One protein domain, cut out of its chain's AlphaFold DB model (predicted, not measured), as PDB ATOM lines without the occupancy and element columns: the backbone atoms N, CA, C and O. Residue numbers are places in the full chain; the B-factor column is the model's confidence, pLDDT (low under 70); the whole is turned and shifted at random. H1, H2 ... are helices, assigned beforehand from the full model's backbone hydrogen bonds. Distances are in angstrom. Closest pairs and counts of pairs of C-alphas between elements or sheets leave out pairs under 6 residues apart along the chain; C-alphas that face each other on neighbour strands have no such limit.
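What this domain is: This is residues 22 to 80 of the 235 residues of an uncharacterized protein of Azospirillum baldaniorum (UniProt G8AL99). Two short helices, H1 and H2, cross steeply in a small head, with the still shorter H3 near them at one side; a long stretch before H1, residues 22 to 39, reaches away from this head, and its residues 26 to 31 stick out free. The printed part has 59 residues with three named helices, H1, H2 and H3 in chain order, and no named strand. The class is all helix, though under half of the residues, 24 of 59, are in named elements. The whole is loose and elongated, with a radius of gyration of the C-alphas of 14.7 A and spans of 44 by 26 by 16 A.

How they stand to each other: Begin at the longest helix, H1, residues 40 to 49, and look across to H2, residues 54 to 62. They touch, and their closest C-alphas, those of Ala 43 and Gly 57, are 4.4 A apart. Their lines stand at a steep tilt of 55 degrees, and they run opposite ways. Then look to H3, residues 70 to 74. It is close to H1 but not clearly touching, with the closest C-alphas, of Leu 46 and Cys 70, 7.4 A apart. It is also close to H2 but not clearly touching; here the closest C-alphas are those of Leu 60 and Cys 70, at 7.7 A. In H1, H2 and H3 every O i to N i+4 pair is within hydrogen-bond range.

Where its parts are: Find C-alpha 40 at (231.001, 217.633, 276.960); from there H1 runs 13.9 A to C-alpha 49. H2 begins at C-alpha 54, at (223.292, 215.161, 283.196), and runs 12.3 A to C-alpha 62. H3 spans 6.1 A and ends at C-alpha 74, at (229.690, 219.125, 295.907).

The domain as a whole: The two C-alphas farthest apart, those of His 26 and Lys 79, are 45.0 A from each other. The link from H1 to H2 is tight and that from H2 to H3 is short. The printed part has no cut, its mean pLDDT is 95.0, and no printed residue is under 70.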
ATOM      1  N   LEU A  22     218.113 228.409 273.320       92.69
ATOM      2  CA  LEU A  22     216.647 228.326 273.315       92.69
ATOM      3  C   LEU A  22     215.972 229.242 272.277       92.69
ATOM      4  O   LEU A  22     214.849 229.690 272.482       92.69
ATOM      5  N   ASN A  23     216.659 229.538 271.169       93.38
ATOM      6  CA  ASN A  23     216.190 230.440 270.114       93.38
ATOM      7  C   ASN A  23     215.912 231.886 270.577       93.38
ATOM      8  O   ASN A  23     215.259 232.653 269.870       93.38
ATOM      9  N   VAL A  24     216.447 232.306 271.729       94.50
ATOM     10  CA  VAL A  24     216.261 233.671 272.245       94.50
ATOM     11  C   VAL A  24     217.364 234.594 271.719       94.50
ATOM     12  O   VAL A  24     218.378 234.850 272.380       94.50
ATOM     13  N   ALA A  25     217.170 235.096 270.496       94.25
ATOM     14  CA  ALA A  25     218.055 236.092 269.884       94.25
ATOM     15  C   ALA A  25     217.961 237.462 270.586       94.25
ATOM     16  O   ALA A  25     218.978 238.117 270.802       94.25
ATOM     17  N   HIS A  26     216.752 237.848 271.009       94.69
ATOM     18  CA  HIS A  26     216.469 239.098 271.711       94.69
ATOM     19  C   HIS A  26     215.549 238.832 272.907       94.69
ATOM     20  O   HIS A  26     214.382 238.487 272.743       94.69
ATOM     21  N   SER A  27     216.075 238.977 274.123       94.25
ATOM     22  CA  SER A  27     215.258 239.002 275.343       94.25
ATOM     23  C   SER A  27     214.481 240.316 275.468       94.25
ATOM     24  O   SER A  27     214.728 241.263 274.725       94.25
ATOM     25  N   LEU A  28     213.620 240.423 276.486       94.94
ATOM     26  CA  LEU A  28     212.894 241.659 276.814       94.94
ATOM     27  C   LEU A  28     213.812 242.893 276.950       94.94
ATOM     28  O   LEU A  28     213.409 244.001 276.630       94.94
ATOM     29  N   SER A  29     215.060 242.699 277.393       96.06
ATOM     30  CA  SER A  29     216.069 243.767 277.529       96.06
ATOM     31  C   SER A  29     217.009 243.897 276.318       96.06
ATOM     32  O   SER A  29     218.063 244.518 276.418       96.06
ATOM     33  N   GLY A  30     216.685 243.254 275.192       94.50
ATOM     34  CA  GLY A  30     217.494 243.257 273.968       94.50
ATOM     35  C   GLY A  30     218.731 242.352 274.004       94.50
ATOM     36  O   GLY A  30     219.506 242.337 273.054       94.50
ATOM     37  N   LYS A  31     218.936 241.576 275.078       94.62
ATOM     38  CA  LYS A  31     220.104 240.686 275.230       94.62
ATOM     39  C   LYS A  31     219.882 239.325 274.577       94.62
ATOM     40  O   LYS A  31     218.824 238.730 274.785       94.62
ATOM     41  N   ARG A  32     220.902 238.808 273.892       94.00
ATOM     42  CA  ARG A  32     220.937 237.460 273.306       94.00
ATOM     43  C   ARG A  32     221.270 236.408 274.360       94.00
ATOM     44  O   ARG A  32     222.209 236.590 275.134       94.00
ATOM     45  N   TRP A  33     220.554 235.287 274.374       94.88
ATOM     46  CA  TRP A  33     220.871 234.184 275.284       94.88
ATOM     47  C   TRP A  33     221.999 233.330 274.713       94.88
ATOM     48  O   TRP A  33     221.965 232.913 273.554       94.88
ATOM     49  N   GLN A  34     223.020 233.082 275.525       92.94
ATOM     50  CA  GLN A  34     224.181 232.272 275.177       92.94
ATOM     51  C   GLN A  34     224.317 231.150 276.199       92.94
ATOM     52  O   GLN A  34     224.293 231.403 277.404       92.94
ATOM     53  N   ALA A  35     224.464 229.916 275.719       90.31
ATOM     54  CA  ALA A  35     224.858 228.814 276.580       90.31
ATOM     55  C   ALA A  35     226.295 229.061 277.043       90.31
ATOM     56  O   ALA A  35     227.146 229.471 276.250       90.31
ATOM     57  N   ARG A  36     226.576 228.806 278.320       91.38
ATOM     58  CA  ARG A  36     227.959 228.802 278.789       91.38
ATOM     59  C   ARG A  36     228.670 227.596 278.150       91.38
ATOM     60  O   ARG A  36     228.137 226.495 278.277       91.38
ATOM     61  N   PRO A  37     229.824 227.774 277.482       92.56
ATOM     62  CA  PRO A  37     230.569 226.654 276.915       92.56
ATOM     63  C   PRO A  37     231.082 225.729 278.023       92.56
ATOM     64  O   PRO A  37     231.394 226.183 279.127       92.56
ATOM     65  N   TYR A  38     231.167 224.437 277.723       95.12
ATOM     66  CA  TYR A  38     231.684 223.406 278.619       95.12
ATOM     67  C   TYR A  38     232.294 222.263 277.806       95.12
ATOM     68  O   TYR A  38     231.977 222.096 276.630       95.12
ATOM     69  N   ASP A  39     233.167 221.484 278.439       96.38
ATOM     70  CA  ASP A  39     233.673 220.237 277.870       96.38
ATOM     71  C   ASP A  39     232.614 219.140 278.060       96.38
ATOM     72  O   ASP A  39     232.287 218.761 279.188       96.38
ATOM     73  N   GLU A  40     232.042 218.664 276.952       95.94
ATOM     74  CA  GLU A  40     231.001 217.633 276.960       95.94
ATOM     75  C   GLU A  40     231.492 216.312 277.553       95.94
ATOM     76  O   GLU A  40     230.760 215.666 278.302       95.94
ATOM     77  N   ARG A  41     232.737 215.917 277.264       96.88
ATOM     78  CA  ARG A  41     233.310 214.671 277.778       96.88
ATOM     79  C   ARG A  41     233.455 214.746 279.290       96.88
ATOM     80  O   ARG A  41     233.049 213.814 279.981       96.88
ATOM     81  N   LEU A  42     233.979 215.862 279.793       97.31
ATOM     82  CA  LEU A  42     234.071 216.108 281.230       97.31
ATOM     83  C   LEU A  42     232.679 216.130 281.877       97.31
ATOM     84  O   LEU A  42     232.482 215.517 282.920       97.31
ATOM     85  N   ALA A  43     231.694 216.789 281.259       97.50
ATOM     86  CA  ALA A  43     230.325 216.842 281.778       97.50
ATOM     87  C   ALA A  43     229.705 215.445 281.939       97.50
ATOM     88  O   ALA A  43     229.132 215.147 282.990       97.50
ATOM     89  N   TRP A  44     229.855 214.583 280.930       97.50
ATOM     90  CA  TRP A  44     229.393 213.197 280.993       97.50
ATOM     91  C   TRP A  44     230.162 212.370 282.023       97.50
ATOM     92  O   TRP A  44     229.528 211.655 282.800       97.50
ATOM     93  N   GLY A  45     231.491 212.504 282.084       96.62
ATOM     94  CA  GLY A  45     232.328 211.825 283.079       96.62
ATOM     95  C   GLY A  45     231.930 212.183 284.512       96.62
ATOM     96  O   GLY A  45     231.706 211.302 285.344       96.62
ATOM     97  N   LEU A  46     231.719 213.475 284.781       97.56
ATOM     98  CA  LEU A  46     231.239 213.974 286.072       97.56
ATOM     99  C   LEU A  46     229.842 213.449 286.419       97.56
ATOM    100  O   LEU A  46     229.609 213.070 287.567       97.56
ATOM    101  N   ALA A  47     228.921 213.427 285.449       97.44
ATOM    102  CA  ALA A  47     227.559 212.951 285.663       97.44
ATOM    103  C   ALA A  47     227.522 211.446 285.965       97.44
ATOM    104  O   ALA A  47     227.008 211.028 287.003       97.44
ATOM    105  N   GLN A  48     228.114 210.633 285.089       96.31
ATOM    106  CA  GLN A  48     228.090 209.175 285.202       96.31
ATOM    107  C   GLN A  48     228.905 208.677 286.394       96.31
ATOM    108  O   GLN A  48     228.420 207.831 287.144       96.31
ATOM    109  N   GLY A  49     230.098 209.236 286.619       94.56
ATOM    110  CA  GLY A  49     230.993 208.804 287.694       94.56
ATOM    111  C   GLY A  49     230.422 208.990 289.103       94.56
ATOM    112  O   GLY A  49     230.931 208.393 290.047       94.56
ATOM    113  N   ARG A  50     229.372 209.807 289.264       94.62
ATOM    114  CA  ARG A  50     228.757 210.147 290.562       94.62
ATOM    115  C   ARG A  50     227.244 209.948 290.602       94.62
ATOM    116  O   ARG A  50     226.604 210.355 291.568       94.62
ATOM    117  N   GLY A  51     226.660 209.359 289.557       95.56
ATOM    118  CA  GLY A  51     225.208 209.187 289.450       95.56
ATOM    119  C   GLY A  51     224.433 210.510 289.494       95.56
ATOM    120  O   GLY A  51     223.315 210.554 290.006       95.56
ATOM    121  N   LEU A  52     225.029 211.601 289.005       96.62
ATOM    122  CA  LEU A  52     224.396 212.918 288.982       96.62
ATOM    123  C   LEU A  52     223.524 213.065 287.729       96.62
ATOM    124  O   LEU A  52     223.856 212.517 286.674       96.62
ATOM    125  N   PRO A  53     222.452 213.874 287.788       97.81
ATOM    126  CA  PRO A  53     221.736 214.274 286.588       97.81
ATOM    127  C   PRO A  53     222.677 214.946 285.583       97.81
ATOM    128  O   PRO A  53     223.539 215.743 285.951       97.81
ATOM    129  N   GLU A  54     222.457 214.677 284.302       95.56
ATOM    130  CA  GLU A  54     223.292 215.161 283.196       95.56
ATOM    131  C   GLU A  54     223.490 216.688 283.220       95.56
ATOM    132  O   GLU A  54     224.612 217.186 283.101       95.56
ATOM    133  N   ILE A  55     222.424 217.434 283.526       95.88
ATOM    134  CA  ILE A  55     222.470 218.893 283.660       95.88
ATOM    135  C   ILE A  55     223.412 219.365 284.778       95.88
ATOM    136  O   ILE A  55     224.040 220.415 284.655       95.88
ATOM    137  N   VAL A  56     223.551 218.592 285.859       97.12
ATOM    138  CA  VAL A  56     224.488 218.902 286.947       97.12
ATOM    139  C   VAL A  56     225.920 218.717 286.453       97.12
ATOM    140  O   VAL A  56     226.740 219.609 286.659       97.12
ATOM    141  N   GLY A  57     226.198 217.632 285.720       97.50
ATOM    142  CA  GLY A  57     227.490 217.408 285.063       97.50
ATOM    143  C   GLY A  57     227.877 218.552 284.123       97.50
ATOM    144  O   GLY A  57     228.978 219.095 284.237       97.50
ATOM    145  N   ARG A  58     226.941 219.016 283.278       96.62
ATOM    146  CA  ARG A  58     227.145 220.198 282.413       96.62
ATOM    147  C   ARG A  58     227.506 221.445 283.210       96.62
ATOM    148  O   ARG A  58     228.449 222.149 282.861       96.62
ATOM    149  N   VAL A  59     226.766 221.735 284.282       96.94
ATOM    150  CA  VAL A  59     227.003 222.922 285.119       96.94
ATOM    151  C   VAL A  59     228.359 222.851 285.826       96.94
ATOM    152  O   VAL A  59     229.030 223.877 285.943       96.94
ATOM    153  N   LEU A  60     228.775 221.668 286.285       97.44
ATOM    154  CA  LEU A  60     230.080 221.457 286.916       97.44
ATOM    155  C   LEU A  60     231.224 221.657 285.913       97.44
ATOM    156  O   LEU A  60     232.126 222.456 286.175       97.44
ATOM    157  N   ALA A  61     231.135 221.042 284.730       97.56
ATOM    158  CA  ALA A  61     232.113 221.231 283.658       97.56
ATOM    159  C   ALA A  61     232.187 222.702 283.209       97.56
ATOM    160  O   ALA A  61     233.270 223.270 283.092       97.56
ATOM    161  N   ALA A  62     231.040 223.375 283.067       96.75
ATOM    162  CA  ALA A  62     230.965 224.803 282.744       96.75
ATOM    163  C   ALA A  62     231.559 225.714 283.840       96.75
ATOM    164  O   ALA A  62     231.834 226.893 283.605       96.75
ATOM    165  N   ARG A  63     231.718 225.216 285.070       96.25
ATOM    166  CA  ARG A  63     232.393 225.918 286.174       96.25
ATOM    167  C   ARG A  63     233.882 225.576 286.270       96.25
ATOM    168  O   ARG A  63     234.546 226.127 287.142       96.25
ATOM    169  N   GLY A  64     234.398 224.718 285.387       96.25
ATOM    170  CA  GLY A  64     235.789 224.263 285.406       96.25
ATOM    171  C   GLY A  64     236.087 223.270 286.531       96.25
ATOM    172  O   GLY A  64     237.240 223.130 286.927       96.25
ATOM    173  N   VAL A  65     235.061 222.612 287.079       97.31
ATOM    174  CA  VAL A  65     235.243 221.572 288.096       97.31
ATOM    175  C   VAL A  65     235.783 220.322 287.410       97.31
ATOM    176  O   VAL A  65     235.140 219.795 286.507       97.31
ATOM    177  N   THR A  66     236.959 219.857 287.829       96.50
ATOM    178  CA  THR A  66     237.570 218.628 287.307       96.50
ATOM    179  C   THR A  66     236.977 217.387 287.973       96.50
ATOM    180  O   THR A  66     236.281 217.486 288.989       96.50
ATOM    181  N   GLU A  67     237.264 216.204 287.429       95.12
ATOM    182  CA  GLU A  67     236.831 214.940 288.035       95.12
ATOM    183  C   GLU A  67     237.374 214.765 289.458       95.12
ATOM    184  O   GLU A  67     236.651 214.283 290.331       95.12
ATOM    185  N   GLU A  68     238.601 215.220 289.717       94.94
ATOM    186  CA  GLU A  68     239.251 215.148 291.028       94.94
ATOM    187  C   GLU A  68     238.655 216.153 292.020       94.94
ATOM    188  O   GLU A  68     238.511 215.857 293.205       94.94
ATOM    189  N   ALA A  69     238.288 217.349 291.552       94.75
ATOM    190  CA  ALA A  69     237.756 218.414 292.403       94.75
ATOM    191  C   ALA A  69     236.257 218.262 292.718       94.75
ATOM    192  O   ALA A  69     235.742 218.940 293.611       94.75
ATOM    193  N   CYS A  70     235.543 217.401 291.989       95.75
ATOM    194  CA  CYS A  70     234.085 217.331 292.015       95.75
ATOM    195  C   CYS A  70     233.506 217.008 293.399       95.75
ATOM    196  O   CYS A  70     232.588 217.695 293.850       95.75
ATOM    197  N   ASP A  71     234.072 216.035 294.116       94.06
ATOM    198  CA  ASP A  71     233.540 215.651 295.431       94.06
ATOM    199  C   ASP A  71     233.711 216.764 296.465       94.06
ATOM    200  O   ASP A  71     232.786 217.042 297.228       94.06
ATOM    201  N   GLY A  72     234.856 217.452 296.447       93.62
ATOM    202  CA  GLY A  72     235.104 218.607 297.310       93.62
ATOM    203  C   GLY A  72     234.238 219.816 296.953       93.62
ATOM    204  O   GLY A  72     233.862 220.585 297.836       93.62
ATOM    205  N   PHE A  73     233.886 219.969 295.674       95.25
ATOM    206  CA  PHE A  73     232.979 221.016 295.215       95.25
ATOM    207  C   PHE A  73     231.530 220.756 295.649       95.25
ATOM    208  O   PHE A  73     230.842 221.684 296.075       95.25
ATOM    209  N   LEU A  74     231.057 219.510 295.541       95.06
ATOM    210  CA  LEU A  74     229.690 219.125 295.907       95.06
ATOM    211  C   LEU A  74     229.494 219.000 297.419       95.06
ATOM    212  O   LEU A  74     228.411 219.295 297.917       95.06
ATOM    213  N   ASN A  75     230.541 218.605 298.145       94.50
ATOM    214  CA  ASN A  75     230.516 218.411 299.591       94.50
ATOM    215  C   ASN A  75     231.588 219.277 300.275       94.50
ATOM    216  O   ASN A  75     232.540 218.751 300.864       94.50
ATOM    217  N   PRO A  76     231.464 220.615 300.200       93.94
ATOM    218  CA  PRO A  76     232.445 221.508 300.785       93.94
ATOM    219  C   PRO A  76     232.446 221.370 302.306       93.94
ATOM    220  O   PRO A  76     231.408 221.449 302.963       93.94
ATOM    221  N   THR A  77     233.632 221.218 302.891       92.44
ATOM    222  CA  THR A  77     233.805 221.262 304.347       92.44
ATOM    223  C   THR A  77     234.639 222.472 304.731       92.44
ATOM    224  O   THR A  77     235.570 222.846 304.015       92.44
ATOM    225  N   LEU A  78     234.352 223.063 305.895       88.69
ATOM    226  CA  LEU A  78     235.166 224.162 306.423       88.69
ATOM    227  C   LEU A  78     236.635 223.749 306.544       88.69
ATOM    228  O   LEU A  78     237.505 224.507 306.152       88.69
ATOM    229  N   LYS A  79     236.912 222.521 307.001       86.31
ATOM    230  CA  LYS A  79     238.280 222.001 307.139       86.31
ATOM    231  C   LYS A  79     239.035 221.932 305.806       86.31
ATOM    232  O   LYS A  79     240.236 222.162 305.788       86.31
ATOM    233  N   ALA A  80     238.355 221.584 304.713       86.56
ATOM    234  CA  ALA A  80     238.982 221.497 303.394       86.56
ATOM    235  C   ALA A  80     239.153 222.872 302.730       86.56
ATOM    236  O   ALA A  80     240.111 223.073 301.988       86.56
TER     237      ALA A  80